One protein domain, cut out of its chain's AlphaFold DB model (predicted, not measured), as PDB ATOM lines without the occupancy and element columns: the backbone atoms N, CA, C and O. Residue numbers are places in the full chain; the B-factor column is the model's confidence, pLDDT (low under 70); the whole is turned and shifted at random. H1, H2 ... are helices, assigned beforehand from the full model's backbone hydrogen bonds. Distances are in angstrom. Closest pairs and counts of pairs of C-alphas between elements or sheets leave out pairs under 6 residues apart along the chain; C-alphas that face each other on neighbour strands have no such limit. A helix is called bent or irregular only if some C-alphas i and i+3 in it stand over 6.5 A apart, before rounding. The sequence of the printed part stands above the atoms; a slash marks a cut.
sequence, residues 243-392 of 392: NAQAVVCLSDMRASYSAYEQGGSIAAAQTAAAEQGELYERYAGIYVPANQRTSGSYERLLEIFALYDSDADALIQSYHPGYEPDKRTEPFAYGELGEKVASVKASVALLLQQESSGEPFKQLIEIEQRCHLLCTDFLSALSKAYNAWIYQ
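AT A GLANCE: This is residues 243 to 392 of the 392 residues of an uncharacterized protein of Clostridiales bacterium (UniProt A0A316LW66). The model shows a long helical hairpin, H5 and H6 side by side, with three further helices, H1, H2 and H3, zigzagging against the part of H6 from residue 360 to 375; H2 and H3 cross H6 steeply. H6 makes most of the length, the short H4 folds back from the end of H3, and a loop of residues 320 to 333 leads from H4 to H5 near the end of H6. The printed part has 150 residues with six named helices, H1 to H6 in order along the chain, and no named strand; the class is all helix. H1, H2, H3, H5 and H6 form an up-and-down bundle, each running against the one before it. The whole is compact, with a radius of gyration of the C-alphas of 16.8 A, yet elongated, spanning 56 by 36 by 22 A.

HOW THE PARTS SIT: Start with H1, residues 243 to 261, and go on to H2, residues 267 to 287: they form a helical hairpin and touch, closest at the C-alphas of Ser 256 and Ala 269, 4.8 A apart. They run opposite ways at a shallow tilt of 34 degrees, only just short of steep. H2 has a kink of 40 degrees near residue 281, and it is irregular, but only just: C-alphas 282 and 285 are 6.7 A apart. Next comes H3, residues 297 to 310, which forms a hairpin with H2 and touches its residues 269 to 277 alone; the closest C-alphas, of Ala 273 and Glu 299, are 5.1 A apart. H1 and H3 are apart. H4, residues 312 to 319, forms a hairpin with H3 at a steep tilt of 41 degrees, with the C-alphas of Leu 307 and Leu 315 closest at 5.4 A. H5, residues 334 to 353, is near H4, with 5 pairs of C-alphas within 10 A, and with its residues 349 to 353 alone it touches H1, closest at Arg 254 and Leu 352, C-alphas 5.8 A apart. The hub is H6, residues 360 to 391, which touches H1, H2, H3 and H5. H5 and H6 form a hairpin at a shallow tilt of 5 degrees, with the C-alphas of Val 344 and Leu 374 closest at 6.7 A. H3 touches H6 with residues 297 to 301 alone, the same way at a steep tilt of 46 degrees; look at Ser 297 and His 372, whose C-alphas are closest at 4.9 A. H2 touches H6 with residues 276 to 284 alone, at a steep tilt of 64 degrees, closest at the C-alphas of Tyr 280 and Ile 365, 6.6 A. Every O i to N i+4 pair is within hydrogen-bond range in H1, H3, H4, H5 and H6, and 14 of 17 are in H2.

IN THESE COORDINATES: Find C-alpha 243 at (122.694, 148.187, 86.646); from there H1 runs 26.5 A to C-alpha 261. H2 is 29.7 A long and H3 20.1 A, from Ser 297 to Ser 310. H4 begins at Ala 312 and ends at Tyr 319. H5 starts at C-alpha 334, at (123.132, 127.046, 122.789), and runs 28.4 A to Gln 353. H6 runs 46.8 A from Pro 360 to C-alpha 391 at (113.609, 113.868, 123.203).

THE WHOLE: The two C-alphas farthest apart, those of Ala 244 and Thr 329, are 55.8 A apart. The printed part has no cut and ends at Gln 392, the chain's last residue. The link from H4 to H5, 14 residues, is long; those from H1 to H2 and from H3 to H4 are tight. The mean pLDDT of the printed part is 83.9, and it is under 70 at residues 281 to 293, 355 to 358 and 392.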
ATOM      1  N   ASN A 243     121.351 148.434  86.146       73.75
ATOM      2  CA  ASN A 243     122.694 148.187  86.646       73.75
ATOM      3  C   ASN A 243     123.124 149.300  87.603       73.75
ATOM      4  O   ASN A 243     123.638 148.990  88.669       73.75
ATOM      5  N   ALA A 244     122.849 150.566  87.283       75.12
ATOM      6  CA  ALA A 244     123.155 151.681  88.174       75.12
ATOM      7  C   ALA A 244     122.400 151.580  89.513       75.12
ATOM      8  O   ALA A 244     123.019 151.696  90.567       75.12
ATOM      9  N   GLN A 245     121.092 151.296  89.492       75.94
ATOM     10  CA  GLN A 245     120.298 151.112  90.718       75.94
ATOM     11  C   GLN A 245     120.785 149.920  91.553       75.94
ATOM     12  O   GLN A 245     120.927 150.026  92.769       75.94
ATOM     13  N   ALA A 246     121.073 148.792  90.903       80.31
ATOM     14  CA  ALA A 246     121.566 147.595  91.568       80.31
ATOM     15  C   ALA A 246     122.968 147.793  92.161       80.31
ATOM     16  O   ALA A 246     123.233 147.275  93.238       80.31
ATOM     17  N   VAL A 247     123.849 148.560  91.506       85.69
ATOM     18  CA  VAL A 247     125.177 148.900  92.048       85.69
ATOM     19  C   VAL A 247     125.049 149.656  93.363       85.69
ATOM     20  O   VAL A 247     125.707 149.268  94.323       85.69
ATOM     21  N   VAL A 248     124.198 150.687  93.414       83.81
ATOM     22  CA  VAL A 248     123.989 151.488  94.632       83.81
ATOM     23  C   VAL A 248     123.458 150.609  95.764       83.81
ATOM     24  O   VAL A 248     124.056 150.549  96.835       83.81
ATOM     25  N   CYS A 249     122.416 149.825  95.491       85.38
ATOM     26  CA  CYS A 249     121.839 148.918  96.480       85.38
ATOM     27  C   CYS A 249     122.857 147.884  96.991       85.38
ATOM     28  O   CYS A 249     123.020 147.718  98.197       85.38
ATOM     29  N   LEU A 250     123.616 147.239  96.096       88.00
ATOM     30  CA  LEU A 250     124.663 146.290  96.487       88.00
ATOM     31  C   LEU A 250     125.762 146.955  97.319       88.00
ATOM     32  O   LEU A 250     126.254 146.343  98.266       88.00
ATOM     33  N   SER A 251     126.163 148.187  96.984       88.50
ATOM     34  CA  SER A 251     127.143 148.916  97.793       88.50
ATOM     35  C   SER A 251     126.609 149.236  99.185       88.50
ATOM     36  O   SER A 251     127.338 149.038 100.158       88.50
ATOM     37  N   ASP A 252     125.342 149.637  99.298       88.06
ATOM     38  CA  ASP A 252     124.716 149.980 100.576       88.06
ATOM     39  C   ASP A 252     124.521 148.739 101.455       88.06
ATOM     40  O   ASP A 252     124.840 148.765 102.646       88.06
ATOM     41  N   MET A 253     124.110 147.607 100.875       88.19
ATOM     42  CA  MET A 253     124.053 146.315 101.572       88.19
ATOM     43  C   MET A 253     125.426 145.878 102.089       88.19
ATOM     44  O   MET A 253     125.566 145.487 103.245       88.19
ATOM     45  N   ARG A 254     126.466 145.958 101.246       91.56
ATOM     46  CA  ARG A 254     127.841 145.590 101.628       91.56
ATOM     47  C   ARG A 254     128.356 146.475 102.759       91.56
ATOM     48  O   ARG A 254     128.931 145.968 103.721       91.56
ATOM     49  N   ALA A 255     128.149 147.786 102.650       90.56
ATOM     50  CA  ALA A 255     128.599 148.749 103.646       90.56
ATOM     51  C   ALA A 255     127.864 148.574 104.982       90.56
ATOM     52  O   ALA A 255     128.504 148.506 106.031       90.56
ATOM     53  N   SER A 256     126.535 148.453 104.943       90.81
ATOM     54  CA  SER A 256     125.705 148.295 106.142       90.81
ATOM     55  C   SER A 256     125.955 146.964 106.857       90.81
ATOM     56  O   SER A 256     126.088 146.953 108.082       90.81
ATOM     57  N   TYR A 257     126.113 145.862 106.119       91.50
ATOM     58  CA  TYR A 257     126.447 144.567 106.713       91.50
ATOM     59  C   TYR A 257     127.868 144.542 107.299       91.50
ATOM     60  O   TYR A 257     128.060 144.069 108.415       91.50
ATOM     61  N   SER A 258     128.854 145.124 106.608       91.25
ATOM     62  CA  SER A 258     130.228 145.247 107.123       91.25
ATOM     63  C   SER A 258     130.292 146.072 108.415       91.25
ATOM     64  O   SER A 258     130.999 145.710 109.356       91.25
ATOM     65  N   ALA A 259     129.512 147.155 108.505       89.50
ATOM     66  CA  ALA A 259     129.401 147.942 109.732       89.50
ATOM     67  C   ALA A 259     128.800 147.125 110.888       89.50
ATOM     68  O   ALA A 259     129.269 147.227 112.020       89.50
ATOM     69  N   TYR A 260     127.798 146.290 110.604       89.56
ATOM     70  CA  TYR A 260     127.235 145.357 111.578       89.56
ATOM     71  C   TYR A 260     128.271 144.319 112.052       89.56
ATOM     72  O   TYR A 260     128.437 144.144 113.258       89.56
ATOM     73  N   GLU A 261     129.049 143.710 111.149       89.56
ATOM     74  CA  GLU A 261     130.118 142.764 111.521       89.56
ATOM     75  C   GLU A 261     131.199 143.390 112.417       89.56
ATOM     76  O   GLU A 261     131.796 142.707 113.248       89.56
ATOM     77  N   GLN A 262     131.429 144.699 112.296       88.88
ATOM     78  CA  GLN A 262     132.379 145.453 113.120       88.88
ATOM     79  C   GLN A 262     131.812 145.869 114.492       88.88
ATOM     80  O   GLN A 262     132.433 146.661 115.202       88.88
ATOM     81  N   GLY A 263     130.649 145.339 114.885       83.44
ATOM     82  CA  GLY A 263     129.984 145.637 116.158       83.44
ATOM     83  C   GLY A 263     128.975 146.787 116.088       83.44
ATOM     84  O   GLY A 263     128.574 147.315 117.125       83.44
ATOM     85  N   GLY A 264     128.581 147.203 114.881       83.50
ATOM     86  CA  GLY A 264     127.510 148.170 114.657       83.50
ATOM     87  C   GLY A 264     126.106 147.583 114.848       83.50
ATOM     88  O   GLY A 264     125.921 146.394 115.094       83.50
ATOM     89  N   SER A 265     125.082 148.429 114.714       85.19
ATOM     90  CA  SER A 265     123.680 147.995 114.780       85.19
ATOM     91  C   SER A 265     123.227 147.337 113.474       85.19
ATOM     92  O   SER A 265     123.505 147.846 112.388       85.19
ATOM     93  N   ILE A 266     122.440 146.262 113.582       89.62
ATOM     94  CA  ILE A 266     121.842 145.565 112.434       89.62
ATOM     95  C   ILE A 266     120.732 146.368 111.728       89.62
ATOM     96  O   ILE A 266     120.393 146.072 110.587       89.62
ATOM     97  N   ALA A 267     120.197 147.423 112.356       87.81
ATOM     98  CA  ALA A 267     119.064 148.192 111.827       87.81
ATOM     99  C   ALA A 267     119.343 148.833 110.452       87.81
ATOM    100  O   ALA A 267     118.472 148.868 109.579       87.81
ATOM    101  N   ALA A 268     120.573 149.309 110.230       85.00
ATOM    102  CA  ALA A 268     120.980 149.851 108.934       85.00
ATOM    103  C   ALA A 268     121.004 148.763 107.847       85.00
ATOM    104  O   ALA A 268     120.558 149.005 106.728       85.00
ATOM    105  N   ALA A 269     121.457 147.553 108.193       86.44
ATOM    106  CA  ALA A 269     121.462 146.415 107.278       86.44
ATOM    107  C   ALA A 269     120.036 145.946 106.949       86.44
ATOM    108  O   ALA A 269     119.750 145.635 105.798       86.44
ATOM    109  N   GLN A 270     119.120 145.962 107.924       88.12
ATOM    110  CA  GLN A 270     117.703 145.644 107.697       88.12
ATOM    111  C   GLN A 270     117.028 146.656 106.764       88.12
ATOM    112  O   GLN A 270     116.282 146.267 105.872       88.12
ATOM    113  N   THR A 271     117.342 147.946 106.913       86.44
ATOM    114  CA  THR A 271     116.817 148.988 106.014       86.44
ATOM    115  C   THR A 271     117.306 148.769 104.578       86.44
ATOM    116  O   THR A 271     116.504 148.758 103.648       86.44
ATOM    117  N   ALA A 272     118.605 148.501 104.399       84.94
ATOM    118  CA  ALA A 272     119.176 148.188 103.087       84.94
ATOM    119  C   ALA A 272     118.613 146.881 102.490       84.94
ATOM    120  O   ALA A 272     118.439 146.774 101.275       84.94
ATOM    121  N   ALA A 273     118.297 145.888 103.328       85.81
ATOM    122  CA  ALA A 273     117.680 144.634 102.902       85.81
ATOM    123  C   ALA A 273     116.254 144.822 102.371       85.81
ATOM    124  O   ALA A 273     115.904 144.201 101.368       85.81
ATOM    125  N   ALA A 274     115.453 145.698 102.986       83.00
ATOM    126  CA  ALA A 274     114.107 146.007 102.505       83.00
ATOM    127  C   ALA A 274     114.145 146.648 101.104       83.00
ATOM    128  O   ALA A 274     113.456 146.197 100.185       83.00
ATOM    129  N   GLU A 275     115.025 147.635 100.898       80.38
ATOM    130  CA  GLU A 275     115.240 148.256  99.580       80.38
ATOM    131  C   GLU A 275     115.727 147.233  98.538       80.38
ATOM    132  O   GLU A 275     115.292 147.238  97.380       80.38
ATOM    133  N   GLN A 276     116.587 146.297  98.951       84.56
ATOM    134  CA  GLN A 276     117.009 145.180  98.110       84.56
ATOM    135  C   GLN A 276     115.856 144.222  97.776       84.56
ATOM    136  O   GLN A 276     115.794 143.744  96.641       84.56
ATOM    137  N   GLY A 277     114.955 143.927  98.711       79.62
ATOM    138  CA  GLY A 277     113.778 143.088  98.473       79.62
ATOM    139  C   GLY A 277     112.871 143.675  97.390       79.62
ATOM    140  O   GLY A 277     112.475 142.976  96.453       79.62
ATOM    141  N   GLU A 278     112.625 144.986  97.439       75.44
ATOM    142  CA  GLU A 278     111.855 145.700  96.412       75.44
ATOM    143  C   GLU A 278     112.535 145.661  95.036       75.44
ATOM    144  O   GLU A 278     111.891 145.398  94.008       75.44
ATOM    145  N   LEU A 279     113.851 145.894  94.997       72.00
ATOM    146  CA  LEU A 279     114.646 145.805  93.772       72.00
ATOM    147  C   LEU A 279     114.675 144.370  93.228       72.00
ATOM    148  O   LEU A 279     114.500 144.166  92.025       72.00
ATOM    149  N   TYR A 280     114.817 143.366  94.092       76.56
ATOM    150  CA  TYR A 280     114.743 141.959  93.709       76.56
ATOM    151  C   TYR A 280     113.383 141.628  93.099       76.56
ATOM    152  O   TYR A 280     113.351 141.070  92.010       76.56
ATOM    153  N   GLU A 281     112.259 142.006  93.709       69.81
ATOM    154  CA  GLU A 281     110.928 141.748  93.135       69.81
ATOM    155  C   GLU A 281     110.748 142.399  91.758       69.81
ATOM    156  O   GLU A 281     110.159 141.814  90.837       69.81
ATOM    157  N   ARG A 282     111.324 143.592  91.576       65.06
ATOM    158  CA  ARG A 282     111.344 144.290  90.288       65.06
ATOM    159  C   ARG A 282     112.136 143.517  89.224       65.06
ATOM    160  O   ARG A 282     111.712 143.492  88.066       65.06
ATOM    161  N   TYR A 283     113.244 142.865  89.594       59.94
ATOM    162  CA  TYR A 283     114.179 142.221  88.655       59.94
ATOM    163  C   TYR A 283     114.026 140.701  88.507       59.94
ATOM    164  O   TYR A 283     114.270 140.153  87.430       59.94
ATOM    165  N   ALA A 284     113.579 139.995  89.543       52.88
ATOM    166  CA  ALA A 284     113.450 138.542  89.571       52.88
ATOM    167  C   ALA A 284     112.499 138.042  88.481       52.88
ATOM    168  O   ALA A 284     112.696 136.962  87.930       52.88
ATOM    169  N   GLY A 285     111.515 138.856  88.081       47.62
ATOM    170  CA  GLY A 285     110.619 138.516  86.980       47.62
ATOM    171  C   GLY A 285     111.241 138.460  85.588       47.62
ATOM    172  O   GLY A 285     110.582 137.967  84.676       47.62
ATOM    173  N   ILE A 286     112.487 138.906  85.436       49.94
ATOM    174  CA  ILE A 286     113.232 138.882  84.172       49.94
ATOM    175  C   ILE A 286     113.962 137.541  83.991       49.94
ATOM    176  O   ILE A 286     114.032 137.024  82.878       49.94
ATOM    177  N   TYR A 287     114.496 136.973  85.077       50.44
ATOM    178  CA  TYR A 287     115.417 135.828  85.032       50.44
ATOM    179  C   TYR A 287     114.913 134.586  85.766       50.44
ATOM    180  O   TYR A 287     115.370 133.484  85.470       50.44
ATOM    181  N   VAL A 288     113.988 134.748  86.715       46.53
ATOM    182  CA  VAL A 288     113.570 133.684  87.630       46.53
ATOM    183  C   VAL A 288     112.094 133.336  87.396       46.53
ATOM    184  O   VAL A 288     111.211 134.201  87.527       46.53
ATOM    185  N   PRO A 289     111.789 132.067  87.058       43.38
ATOM    186  CA  PRO A 289     110.421 131.567  86.988       43.38
ATOM    187  C   PRO A 289     109.637 131.886  88.265       43.38
ATOM    188  O   PRO A 289     110.177 131.813  89.364       43.38
ATOM    189  N   ALA A 290     108.353 132.231  88.140       52.28
ATOM    190  CA  ALA A 290     107.542 132.679  89.279       52.28
ATOM    191  C   ALA A 290     107.495 131.675  90.448       52.28
ATOM    192  O   ALA A 290     107.430 132.084  91.598       52.28
ATOM    193  N   ASN A 291     107.582 130.375  90.162       48.47
ATOM    194  CA  ASN A 291     107.617 129.299  91.156       48.47
ATOM    195  C   ASN A 291     108.982 129.110  91.848       48.47
ATOM    196  O   ASN A 291     109.104 128.231  92.693       48.47
ATOM    197  N   GLN A 292     110.003 129.876  91.462       51.00
ATOM    198  CA  GLN A 292     111.375 129.789  91.975       51.00
ATOM    199  C   GLN A 292     111.865 131.115  92.580       51.00
ATOM    200  O   GLN A 292     113.050 131.254  92.870       51.00
ATOM    201  N   ARG A 293     110.983 132.112  92.736       67.00
ATOM    202  CA  ARG A 293     111.334 133.402  93.345       67.00
ATOM    203  C   ARG A 293     111.403 133.262  94.864       67.00
ATOM    204  O   ARG A 293     110.524 132.651  95.465       67.00
ATOM    205  N   THR A 294     112.437 133.838  95.464       70.50
ATOM    206  CA  THR A 294     112.803 133.666  96.880       70.50
ATOM    207  C   THR A 294     112.989 135.017  97.567       70.50
ATOM    208  O   THR A 294     113.959 135.209  98.291       70.50
ATOM    209  N   SER A 295     112.100 135.970  97.283       74.75
ATOM    210  CA  SER A 295     112.205 137.342  97.789       74.75
ATOM    211  C   SER A 295     112.208 137.407  99.316       74.75
ATOM    212  O   SER A 295     111.500 136.632  99.966       74.75
ATOM    213  N   GLY A 296     112.996 138.335  99.867       83.50
ATOM    214  CA  GLY A 296     113.063 138.619 101.298       83.50
ATOM    215  C   GLY A 296     113.885 137.606 102.093       83.50
ATOM    216  O   GLY A 296     113.808 137.583 103.320       83.50
ATOM    217  N   SER A 297     114.672 136.741 101.441       89.31
ATOM    218  CA  SER A 297     115.478 135.755 102.172       89.31
ATOM    219  C   SER A 297     116.679 136.406 102.855       89.31
ATOM    220  O   SER A 297     117.077 135.954 103.930       89.31
ATOM    221  N   TYR A 298     117.250 137.461 102.268       91.44
ATOM    222  CA  TYR A 298     118.304 138.244 102.919       91.44
ATOM    223  C   TYR A 298     117.775 138.999 104.144       91.44
ATOM    224  O   TYR A 298     118.331 138.859 105.232       91.44
ATOM    225  N   GLU A 299     116.656 139.715 103.996       91.00
ATOM    226  CA  GLU A 299     115.977 140.411 105.098       91.00
ATOM    227  C   GLU A 299     115.662 139.452 106.253       91.00
ATOM    228  O   GLU A 299     116.045 139.700 107.397       91.00
ATOM    229  N   ARG A 300     115.096 138.283 105.941       91.56
ATOM    230  CA  ARG A 300     114.783 137.251 106.933       91.56
ATOM    231  C   ARG A 300     116.011 136.716 107.676       91.56
ATOM    232  O   ARG A 300     115.917 136.389 108.858       91.56
ATOM    233  N   LEU A 301     117.167 136.599 107.018       93.75
ATOM    234  CA  LEU A 301     118.409 136.225 107.704       93.75
ATOM    235  C   LEU A 301     118.852 137.309 108.690       93.75
ATOM    236  O   LEU A 301     119.273 136.977 109.797       93.75
ATOM    237  N   LEU A 302     118.717 138.586 108.328       93.44
ATOM    238  CA  LEU A 302     119.025 139.686 109.241       93.44
ATOM    239  C   LEU A 302     118.061 139.731 110.431       93.44
ATOM    240  O   LEU A 302     118.500 139.986 111.546       93.44
ATOM    241  N   GLU A 303     116.777 139.430 110.237       92.12
ATOM    242  CA  GLU A 303     115.825 139.268 111.347       92.12
ATOM    243  C   GLU A 303     116.239 138.141 112.301       92.12
ATOM    244  O   GLU A 303     116.222 138.325 113.518       92.12
ATOM    245  N   ILE A 304     116.667 136.991 111.764       93.00
ATOM    246  CA  ILE A 304     117.185 135.872 112.567       93.00
ATOM    247  C   ILE A 304     118.410 136.311 113.375       93.00
ATOM    248  O   ILE A 304     118.503 135.995 114.561       93.00
ATOM    249  N   PHE A 305     119.341 137.045 112.764       94.12
ATOM    250  CA  PHE A 305     120.527 137.550 113.457       94.12
ATOM    251  C   PHE A 305     120.172 138.568 114.541       94.12
ATOM    252  O   PHE A 305     120.717 138.488 115.638       94.12
ATOM    253  N   ALA A 306     119.236 139.479 114.265       91.88
ATOM    254  CA  ALA A 306     118.766 140.471 115.226       91.88
ATOM    255  C   ALA A 306     118.110 139.811 116.447       91.88
ATOM    256  O   ALA A 306     118.396 140.181 117.587       91.88
ATOM    257  N   LEU A 307     117.250 138.813 116.214       91.69
ATOM    258  CA  LEU A 307     116.624 138.034 117.278       91.69
ATOM    259  C   LEU A 307     117.671 137.258 118.074       91.69
ATOM    260  O   LEU A 307     117.676 137.351 119.291       91.69
ATOM    261  N   TYR A 308     118.609 136.575 117.411       92.12
ATOM    262  CA  TYR A 308     119.670 135.842 118.105       92.12
ATOM    263  C   TYR A 308     120.541 136.744 118.994       92.12
ATOM    264  O   TYR A 308     120.844 136.383 120.127       92.12
ATOM    265  N   ASP A 309     120.949 137.907 118.479       89.31
ATOM    266  CA  ASP A 309     121.841 138.828 119.191       89.31
ATOM    267  C   ASP A 309     121.147 139.534 120.366       89.31
ATOM    268  O   ASP A 309     121.820 139.972 121.300       89.31
ATOM    269  N   SER A 310     119.818 139.666 120.316       89.75
ATOM    270  CA  SER A 310     119.024 140.275 121.389       89.75
ATOM    271  C   SER A 310     118.568 139.256 122.430       89.75
ATOM    272  O   SER A 310     118.730 139.502 123.624       89.75
ATOM    273  N   ASP A 311     118.011 138.130 121.984       90.50
ATOM    274  CA  ASP A 311     117.495 137.057 122.824       90.50
ATOM    275  C   ASP A 311     117.405 135.732 122.034       90.50
ATOM    276  O   ASP A 311     116.486 135.486 121.242       90.50
ATOM    277  N   ALA A 312     118.369 134.837 122.277       90.38
ATOM    278  CA  ALA A 312     118.418 133.524 121.642       90.38
ATOM    279  C   ALA A 312     117.193 132.650 121.974       90.38
ATOM    280  O   ALA A 312     116.776 131.851 121.132       90.38
ATOM    281  N   ASP A 313     116.583 132.817 123.151       90.44
ATOM    282  CA  ASP A 313     115.376 132.084 123.527       90.44
ATOM    283  C   ASP A 313     114.161 132.590 122.750       90.44
ATOM    284  O   ASP A 313     113.377 131.781 122.242       90.44
ATOM    285  N   ALA A 314     114.048 133.908 122.561       89.56
ATOM    286  CA  ALA A 314     113.009 134.497 121.719       89.56
ATOM    287  C   ALA A 314     113.105 134.006 120.265       89.56
ATOM    288  O   ALA A 314     112.080 133.719 119.635       89.56
ATOM    289  N   LEU A 315     114.325 133.842 119.736       93.31
ATOM    290  CA  LEU A 315     114.523 133.239 118.419       93.31
ATOM    291  C   LEU A 315     113.972 131.810 118.375       93.31
ATOM    292  O   LEU A 315     113.180 131.497 117.483       93.31
ATOM    293  N   ILE A 316     114.368 130.941 119.310       92.19
ATOM    294  CA  ILE A 316     113.917 129.540 119.321       92.19
ATOM    295  C   ILE A 316     112.390 129.490 119.450       92.19
ATOM    296  O   ILE A 316     111.733 128.792 118.678       92.19
ATOM    297  N   GLN A 317     111.816 130.287 120.353       91.38
ATOM    298  CA  GLN A 317     110.376 130.358 120.582       91.38
ATOM    299  C   GLN A 317     109.598 130.826 119.345       91.38
ATOM    300  O   GLN A 317     108.511 130.310 119.076       91.38
ATOM    301  N   SER A 318     110.153 131.751 118.554       91.44
ATOM    302  CA  SER A 318     109.507 132.242 117.326       91.44
ATOM    303  C   SER A 318     109.301 131.143 116.273       91.44
ATOM    304  O   SER A 318     108.302 131.154 115.554       91.44
ATOM    305  N   TYR A 319     110.208 130.161 116.215       91.25
ATOM    306  CA  TYR A 319     110.142 129.031 115.283       91.25
ATOM    307  C   TYR A 319     109.567 127.757 115.915       91.25
ATOM    308  O   TYR A 319     109.042 126.894 115.207       91.25
ATOM    309  N   HIS A 320     109.607 127.658 117.242       91.19
ATOM    310  CA  HIS A 320     109.100 126.537 118.021       91.19
ATOM    311  C   HIS A 320     108.287 127.046 119.224       91.19
ATOM    312  O   HIS A 320     108.808 127.113 120.335       91.19
ATOM    313  N   PRO A 321     106.984 127.355 119.053       88.19
ATOM    314  CA  PRO A 321     106.163 127.974 120.103       88.19
ATOM    315  C   PRO A 321     106.038 127.169 121.405       88.19
ATOM    316  O   PRO A 321     105.689 127.727 122.439       88.19
ATOM    317  N   GLY A 322     106.302 125.858 121.362       85.25
ATOM    318  CA  GLY A 322     106.346 124.989 122.542       85.25
ATOM    319  C   GLY A 322     107.680 125.018 123.294       85.25
ATOM    320  O   GLY A 322     107.923 124.148 124.125       85.25
ATOM    321  N   TYR A 323     108.595 125.923 122.947       88.06
ATOM    322  CA  TYR A 323     109.859 126.109 123.646       88.06
ATOM    323  C   TYR A 323     109.632 126.807 124.992       88.06
ATOM    324  O   TYR A 323     109.208 127.958 125.043       88.06
ATOM    325  N   GLU A 324     109.899 126.083 126.078       86.75
ATOM    326  CA  GLU A 324     109.752 126.552 127.460       86.75
ATOM    327  C   GLU A 324     110.971 126.077 128.277       86.75
ATOM    328  O   GLU A 324     110.895 125.031 128.932       86.75
ATOM    329  N   PRO A 325     112.114 126.787 128.204       83.00
ATOM    330  CA  PRO A 325     113.376 126.327 128.790       83.00
ATOM    331  C   PRO A 325     113.277 126.144 130.308       83.00
ATOM    332  O   PRO A 325     113.764 125.150 130.838       83.00
ATOM    333  N   ASP A 326     112.524 127.012 130.989       84.00
ATOM    334  CA  ASP A 326     112.307 126.963 132.442       84.00
ATOM    335  C   ASP A 326     111.579 125.699 132.933       84.00
ATOM    336  O   ASP A 326     111.590 125.390 134.126       84.00
ATOM    337  N   LYS A 327     110.906 124.964 132.035       81.88
ATOM    338  CA  LYS A 327     110.139 123.760 132.390       81.88
ATOM    339  C   LYS A 327     110.923 122.461 132.214       81.88
ATOM    340  O   LYS A 327     110.374 121.394 132.497       81.88
ATOM    341  N   ARG A 328     112.176 122.520 131.757       77.38
ATOM    342  CA  ARG A 328     113.033 121.345 131.553       77.38
ATOM    343  C   ARG A 328     114.303 121.431 132.391       77.38
ATOM    344  O   ARG A 328     114.853 122.498 132.621       77.38
ATOM    345  N   THR A 329     114.763 120.272 132.853       76.44
ATOM    346  CA  THR A 329     116.004 120.132 133.627       76.44
ATOM    347  C   THR A 329     117.257 120.146 132.760       76.44
ATOM    348  O   THR A 329     118.318 120.523 133.250       76.44
ATOM    349  N   GLU A 330     117.157 119.726 131.498       81.75
ATOM    350  CA  GLU A 330     118.297 119.712 130.583       81.75
ATOM    351  C   GLU A 330     118.402 121.039 129.822       81.75
ATOM    352  O   GLU A 330     117.395 121.509 129.282       81.75
ATOM    353  N   PRO A 331     119.592 121.666 129.769       83.31
ATOM    354  CA  PRO A 331     119.779 122.923 129.061       83.31
ATOM    355  C   PRO A 331     119.751 122.709 127.545       83.31
ATOM    356  O   PRO A 331     120.252 121.709 127.030       83.31
ATOM    357  N   PHE A 332     119.210 123.684 126.816       87.12
ATOM    358  CA  PHE A 332     119.298 123.702 125.360       87.12
ATOM    359  C   PHE A 332     120.764 123.837 124.904       87.12
ATOM    360  O   PHE A 332     121.583 124.488 125.558       87.12
ATOM    361  N   ALA A 333     121.117 123.238 123.763       84.88
ATOM    362  CA  ALA A 333     122.476 123.258 123.216       84.88
ATOM    363  C   ALA A 333     122.820 124.603 122.534       84.88
ATOM    364  O   ALA A 333     123.061 124.671 121.328       84.88
ATOM    365  N   TYR A 334     122.871 125.693 123.308       87.00
ATOM    366  CA  TYR A 334     123.132 127.046 122.789       87.00
ATOM    367  C   TYR A 334     124.479 127.186 122.065       87.00
ATOM    368  O   TYR A 334     124.594 127.995 121.149       87.00
ATOM    369  N   GLY A 335     125.489 126.392 122.440       85.88
ATOM    370  CA  GLY A 335     126.798 126.397 121.781       85.88
ATOM    371  C   GLY A 335     126.717 126.011 120.302       85.88
ATOM    372  O   GLY A 335     127.225 126.738 119.451       85.88
ATOM    373  N   GLU A 336     126.004 124.926 119.982       87.12
ATOM    374  CA  GLU A 336     125.825 124.463 118.598       87.12
ATOM    375  C   GLU A 336     125.020 125.469 117.765       87.12
ATOM    376  O   GLU A 336     125.339 125.734 116.602       87.12
ATOM    377  N   LEU A 337     123.992 126.077 118.372       89.94
ATOM    378  CA  LEU A 337     123.215 127.133 117.729       89.94
ATOM    379  C   LEU A 337     124.087 128.362 117.437       89.94
ATOM    380  O   LEU A 337     124.040 128.892 116.328       89.94
ATOM    381  N   GLY A 338     124.922 128.777 118.393       90.88
ATOM    382  CA  GLY A 338     125.839 129.901 118.230       90.88
ATOM    383  C   GLY A 338     126.886 129.674 117.144       90.88
ATOM    384  O   GLY A 338     127.100 130.559 116.313       90.88
ATOM    385  N   GLU A 339     127.477 128.480 117.076       93.62
ATOM    386  CA  GLU A 339     128.382 128.100 115.985       93.62
ATOM    387  C   GLU A 339     127.677 128.153 114.624       93.62
ATOM    388  O   GLU A 339     128.235 128.661 113.644       93.62
ATOM    389  N   LYS A 340     126.423 127.687 114.556       93.62
ATOM    390  CA  LYS A 340     125.642 127.727 113.319       93.62
ATOM    391  C   LYS A 340     125.325 129.156 112.889       93.62
ATOM    392  O   LYS A 340     125.518 129.478 111.717       93.62
ATOM    393  N   VAL A 341     124.887 130.019 113.809       93.38
ATOM    394  CA  VAL A 341     124.628 131.440 113.525       93.38
ATOM    395  C   VAL A 341     125.907 132.133 113.053       93.38
ATOM    396  O   VAL A 341     125.881 132.810 112.026       93.38
ATOM    397  N   ALA A 342     127.037 131.917 113.731       92.94
ATOM    398  CA  ALA A 342     128.326 132.478 113.331       92.94
ATOM    399  C   ALA A 342     128.749 132.013 111.925       92.94
ATOM    400  O   ALA A 342     129.179 132.822 111.103       92.94
ATOM    401  N   SER A 343     128.559 130.727 111.611       94.81
ATOM    402  CA  SER A 343     128.826 130.169 110.280       94.81
ATOM    403  C   SER A 343     127.943 130.791 109.190       94.81
ATOM    404  O   SER A 343     128.435 131.109 108.102       94.81
ATOM    405  N   VAL A 344     126.652 131.010 109.470       94.56
ATOM    406  CA  VAL A 344     125.733 131.651 108.518       94.56
ATOM    407  C   VAL A 344     126.101 133.124 108.323       94.56
ATOM    408  O   VAL A 344     126.196 133.559 107.177       94.56
ATOM    409  N   LYS A 345     126.401 133.870 109.398       94.12
ATOM    410  CA  LYS A 345     126.879 135.264 109.320       94.12
ATOM    411  C   LYS A 345     128.142 135.384 108.460       94.12
ATOM    412  O   LYS A 345     128.186 136.220 107.558       94.12
ATOM    413  N   ALA A 346     129.121 134.501 108.665       93.19
ATOM    414  CA  ALA A 346     130.345 134.463 107.864       93.19
ATOM    415  C   ALA A 346     130.073 134.113 106.387       93.19
ATOM    416  O   ALA A 346     130.701 134.658 105.483       93.19
ATOM    417  N   SER A 347     129.108 133.229 106.120       94.00
ATOM    418  CA  SER A 347     128.714 132.878 104.749       94.00
ATOM    419  C   SER A 347     128.054 134.055 104.027       94.00
ATOM    420  O   SER A 347     128.346 134.290 102.855       94.00
ATOM    421  N   VAL A 348     127.204 134.818 104.722       93.12
ATOM    422  CA  VAL A 348     126.603 136.056 104.195       93.12
ATOM    423  C   VAL A 348     127.679 137.109 103.924       93.12
ATOM    424  O   VAL A 348     127.667 137.716 102.856       93.12
ATOM    425  N   ALA A 349     128.656 137.270 104.822       91.94
ATOM    426  CA  ALA A 349     129.790 138.172 104.616       91.94
ATOM    427  C   ALA A 349     130.553 137.840 103.324       91.94
ATOM    428  O   ALA A 349     130.775 138.706 102.478       91.94
ATOM    429  N   LEU A 350     130.895 136.560 103.132       91.69
ATOM    430  CA  LEU A 350     131.582 136.081 101.932       91.69
ATOM    431  C   LEU A 350     130.750 136.287 100.661       91.69
ATOM    432  O   LEU A 350     131.297 136.694  99.637       91.69
ATOM    433  N   LEU A 351     129.440 136.032 100.722       90.88
ATOM    434  CA  LEU A 351     128.519 136.264  99.605       90.88
ATOM    435  C   LEU A 351     128.489 137.735  99.190       90.88
ATOM    436  O   LEU A 351     128.551 138.038  98.003       90.88
ATOM    437  N   LEU A 352     128.423 138.648 100.161       89.06
ATOM    438  CA  LEU A 352     128.392 140.082  99.890       89.06
ATOM    439  C   LEU A 352     129.749 140.605  99.400       89.06
ATOM    440  O   LEU A 352     129.772 141.508  98.567       89.06
ATOM    441  N   GLN A 353     130.867 140.037  99.857       85.56
ATOM    442  CA  GLN A 353     132.217 140.414  99.414       85.56
ATOM    443  C   GLN A 353     132.591 139.870  98.030       85.56
ATOM    444  O   GLN A 353     133.493 140.411  97.388       85.56
ATOM    445  N   GLN A 354     131.925 138.818  97.546       80.44
ATOM    446  CA  GLN A 354     132.146 138.318  96.194       80.44
ATOM    447  C   GLN A 354     131.645 139.332  95.160       80.44
ATOM    448  O   GLN A 354     130.452 139.456  94.880       80.44
ATOM    449  N   GLU A 355     132.582 140.040  94.534       66.62
ATOM    450  CA  GLU A 355     132.307 140.732  93.281       66.62
ATOM    451  C   GLU A 355     132.171 139.691  92.172       66.62
ATOM    452  O   GLU A 355     133.145 139.068  91.744       66.62
ATOM    453  N   SER A 356     130.945 139.474  91.696       64.19
ATOM    454  CA  SER A 356     130.756 138.679  90.487       64.19
ATOM    455  C   SER A 356     131.174 139.509  89.270       64.19
ATOM    456  O   SER A 356     130.891 140.699  89.173       64.19
ATOM    457  N   SER A 357     131.817 138.886  88.287       57.94
ATOM    458  CA  SER A 357     132.150 139.531  87.007       57.94
ATOM    459  C   SER A 357     130.925 139.764  86.102       57.94
ATOM    460  O   SER A 357     131.069 140.120  84.930       57.94
ATOM    461  N   GLY A 358     129.714 139.523  86.619       69.81
ATOM    462  CA  GLY A 358     128.445 139.644  85.912       69.81
ATOM    463  C   GLY A 358     127.719 140.972  86.137       69.81
ATOM    464  O   GLY A 358     128.203 141.888  86.793       69.81
ATOM    465  N   GLU A 359     126.513 141.066  85.576       78.12
ATOM    466  CA  GLU A 359     125.640 142.234  85.728       78.12
ATOM    467  C   GLU A 359     125.197 142.413  87.195       78.12
ATOM    468  O   GLU A 359     124.755 141.436  87.806       78.12
ATOM    469  N   PRO A 360     125.242 143.636  87.751       81.44
ATOM    470  CA  PRO A 360     124.825 143.934  89.124       81.44
ATOM    471  C   PRO A 360     123.460 143.356  89.532       81.44
ATOM    472  O   PRO A 360     123.328 142.756  90.594       81.44
ATOM    473  N   PHE A 361     122.433 143.426  88.681       75.94
ATOM    474  CA  PHE A 361     121.131 142.835  89.025       75.94
ATOM    475  C   PHE A 361     121.153 141.293  89.084       75.94
ATOM    476  O   PHE A 361     120.336 140.701  89.788       75.94
ATOM    477  N   LYS A 362     122.075 140.612  88.381       76.31
ATOM    478  CA  LYS A 362     122.252 139.153  88.516       76.31
ATOM    479  C   LYS A 362     122.866 138.802  89.861       76.31
ATOM    480  O   LYS A 362     122.486 137.788  90.434       76.31
ATOM    481  N   GLN A 363     123.766 139.647  90.365       85.06
ATOM    482  CA  GLN A 363     124.330 139.484  91.706       85.06
ATOM    483  C   GLN A 363     123.238 139.566  92.769       85.06
ATOM    484  O   GLN A 363     123.184 138.697  93.629       85.06
ATOM    485  N   LEU A 364     122.318 140.534  92.665       84.06
ATOM    486  CA  LEU A 364     121.167 140.628  93.575       84.06
ATOM    487  C   LEU A 364     120.334 139.337  93.597       84.06
ATOM    488  O   LEU A 364     119.955 138.856  94.661       84.06
ATOM    489  N   ILE A 365     120.081 138.745  92.426       80.50
ATOM    490  CA  ILE A 365     119.327 137.488  92.325       80.50
ATOM    491  C   ILE A 365     120.094 136.323  92.957       80.50
ATOM    492  O   ILE A 365     119.497 135.506  93.658       80.50
ATOM    493  N   GLU A 366     121.400 136.232  92.706       86.25
ATOM    494  CA  GLU A 366     122.241 135.177  93.274       86.25
ATOM    495  C   GLU A 366     122.329 135.284  94.799       86.25
ATOM    496  O   GLU A 366     122.203 134.267  95.482       86.25
ATOM    497  N   ILE A 367     122.485 136.500  95.333       89.44
ATOM    498  CA  ILE A 367     122.491 136.759  96.776       89.44
ATOM    499  C   ILE A 367     121.192 136.247  97.395       89.44
ATOM    500  O   ILE A 367     121.252 135.441  98.317       89.44
ATOM    501  N   GLU A 368     120.030 136.603  96.843       89.31
ATOM    502  CA  GLU A 368     118.742 136.127  97.368       89.31
ATOM    503  C   GLU A 368     118.602 134.603  97.330       89.31
ATOM    504  O   GLU A 368     118.196 133.981  98.311       89.31
ATOM    505  N   GLN A 369     118.995 133.963  96.228       86.56
ATOM    506  CA  GLN A 369     118.945 132.501  96.122       86.56
ATOM    507  C   GLN A 369     119.870 131.820  97.138       86.56
ATOM    508  O   GLN A 369     119.508 130.808  97.740       86.56
ATOM    509  N   ARG A 370     121.067 132.368  97.355       90.38
ATOM    510  CA  ARG A 370     122.028 131.848  98.334       90.38
ATOM    511  C   ARG A 370     121.544 132.080  99.763       90.38
ATOM    512  O   ARG A 370     121.611 131.157 100.573       90.38
ATOM    513  N   CYS A 371     121.001 133.258 100.058       92.50
ATOM    514  CA  CYS A 371     120.382 133.578 101.341       92.50
ATOM    515  C   CYS A 371     119.189 132.662 101.633       92.50
ATOM    516  O   CYS A 371     119.057 132.175 102.752       92.50
ATOM    517  N   HIS A 372     118.379 132.329 100.627       92.00
ATOM    518  CA  HIS A 372     117.286 131.369 100.767       92.00
ATOM    519  C   HIS A 372     117.770 129.978 101.200       92.00
ATOM    520  O   HIS A 372     117.204 129.365 102.112       92.00
ATOM    521  N   LEU A 373     118.843 129.483 100.573       92.25
ATOM    522  CA  LEU A 373     119.451 128.199 100.931       92.25
ATOM    523  C   LEU A 373     120.016 128.221 102.354       92.25
ATOM    524  O   LEU A 373     119.766 127.293 103.120       92.25
ATOM    525  N   LEU A 374     120.724 129.293 102.721       94.75
ATOM    526  CA  LEU A 374     121.262 129.480 104.069       94.75
ATOM    527  C   LEU A 374     120.155 129.541 105.128       94.75
ATOM    528  O   LEU A 374     120.278 128.909 106.174       94.75
ATOM    529  N   CYS A 375     119.060 130.250 104.846       92.94
ATOM    530  CA  CYS A 375     117.902 130.322 105.734       92.94
ATOM    531  C   CYS A 375     117.278 128.933 105.930       92.94
ATOM    532  O   CYS A 375     117.050 128.503 107.058       92.94
ATOM    533  N   THR A 376     117.076 128.185 104.842       91.06
ATOM    534  CA  THR A 376     116.510 126.828 104.894       91.06
ATOM    535  C   THR A 376     117.397 125.866 105.693       91.06
ATOM    536  O   THR A 376     116.899 125.093 106.514       91.06
ATOM    537  N   ASP A 377     118.714 125.925 105.485       92.44
ATOM    538  CA  ASP A 377     119.685 125.106 106.212       92.44
ATOM    539  C   ASP A 377     119.742 125.468 107.706       92.44
ATOM    540  O   ASP A 377     119.719 124.582 108.564       92.44
ATOM    541  N   PHE A 378     119.727 126.763 108.038       94.06
ATOM    542  CA  PHE A 378     119.656 127.233 109.421       94.06
ATOM    543  C   PHE A 378     118.394 126.730 110.133       94.06
ATOM    544  O   PHE A 378     118.495 126.128 111.201       94.06
ATOM    545  N   LEU A 379     117.213 126.912 109.533       92.88
ATOM    546  CA  LEU A 379     115.941 126.491 110.135       92.88
ATOM    547  C   LEU A 379     115.858 124.968 110.319       92.88
ATOM    548  O   LEU A 379     115.299 124.487 111.306       92.88
ATOM    549  N   SER A 380     116.455 124.205 109.401       91.88
ATOM    550  CA  SER A 380     116.598 122.751 109.526       91.88
ATOM    551  C   SER A 380     117.494 122.367 110.709       91.88
ATOM    552  O   SER A 380     117.138 121.481 111.489       91.88
ATOM    553  N   ALA A 381     118.632 123.046 110.884       91.25
ATOM    554  CA  ALA A 381     119.529 122.825 112.016       91.25
ATOM    555  C   ALA A 381     118.868 123.194 113.355       91.25
ATOM    556  O   ALA A 381     118.899 122.389 114.284       91.25
ATOM    557  N   LEU A 382     118.191 124.346 113.422       92.31
ATOM    558  CA  LEU A 382     117.428 124.783 114.593       92.31
ATOM    559  C   LEU A 382     116.356 123.753 114.981       92.31
ATOM    560  O   LEU A 382     116.282 123.338 116.135       92.31
ATOM    561  N   SER A 383     115.599 123.257 113.997       91.50
ATOM    562  CA  SER A 383     114.577 122.228 114.221       91.50
ATOM    563  C   SER A 383     115.167 120.917 114.743       91.50
ATOM    564  O   SER A 383     114.563 120.252 115.584       91.50
ATOM    565  N   LYS A 384     116.350 120.516 114.259       90.56
ATOM    566  CA  LYS A 384     117.047 119.320 114.754       90.56
ATOM    567  C   LYS A 384     117.524 119.498 116.192       90.56
ATOM    568  O   LYS A 384     117.310 118.586 116.984       90.56
ATOM    569  N   ALA A 385     118.108 120.649 116.521       89.06
ATOM    570  CA  ALA A 385     118.554 120.962 117.878       89.06
ATOM    571  C   ALA A 385     117.373 120.977 118.863       89.06
ATOM    572  O   ALA A 385     117.430 120.333 119.908       89.06
ATOM    573  N   TYR A 386     116.259 121.609 118.484       90.19
ATOM    574  CA  TYR A 386     115.027 121.610 119.275       90.19
ATOM    575  C   TYR A 386     114.452 120.208 119.485       90.19
ATOM    576  O   TYR A 386     114.115 119.840 120.607       90.19
ATOM    577  N   ASN A 387     114.387 119.389 118.433       89.69
ATOM    578  CA  ASN A 387     113.915 118.013 118.566       89.69
ATOM    579  C   ASN A 387     114.840 117.174 119.455       89.69
ATOM    580  O   ASN A 387     114.347 116.431 120.297       89.69
ATOM    581  N   ALA A 388     116.161 117.296 119.299       87.06
ATOM    582  CA  ALA A 388     117.114 116.598 120.157       87.06
ATOM    583  C   ALA A 388     116.907 116.979 121.627       87.06
ATOM    584  O   ALA A 388     116.787 116.093 122.461       87.06
ATOM    585  N   TRP A 389     116.744 118.271 121.915       88.69
ATOM    586  CA  TRP A 389     116.463 118.765 123.260       88.69
ATOM    587  C   TRP A 389     115.114 118.291 123.819       88.69
ATOM    588  O   TRP A 389     114.994 118.062 125.016       88.69
ATOM    589  N   ILE A 390     114.086 118.121 122.974       88.69
ATOM    590  CA  ILE A 390     112.781 117.609 123.418       88.69
ATOM    591  C   ILE A 390     112.817 116.128 123.801       88.69
ATOM    592  O   ILE A 390     112.076 115.722 124.703       88.69
ATOM    593  N   TYR A 391     113.594 115.328 123.076       83.00
ATOM    594  CA  TYR A 391     113.609 113.868 123.203       83.00
ATOM    595  C   TYR A 391     114.817 113.318 123.971       83.00
ATOM    596  O   TYR A 391     114.928 112.098 124.109       83.00
ATOM    597  N   GLN A 392     115.698 114.199 124.442       69.50
ATOM    598  CA  GLN A 392     116.517 113.969 125.627       69.50
ATOM    599  C   GLN A 392     115.603 113.908 126.855       69.50
ATOM    600  O   GLN A 392     115.757 112.931 127.622       69.50
TER     601      GLN A 392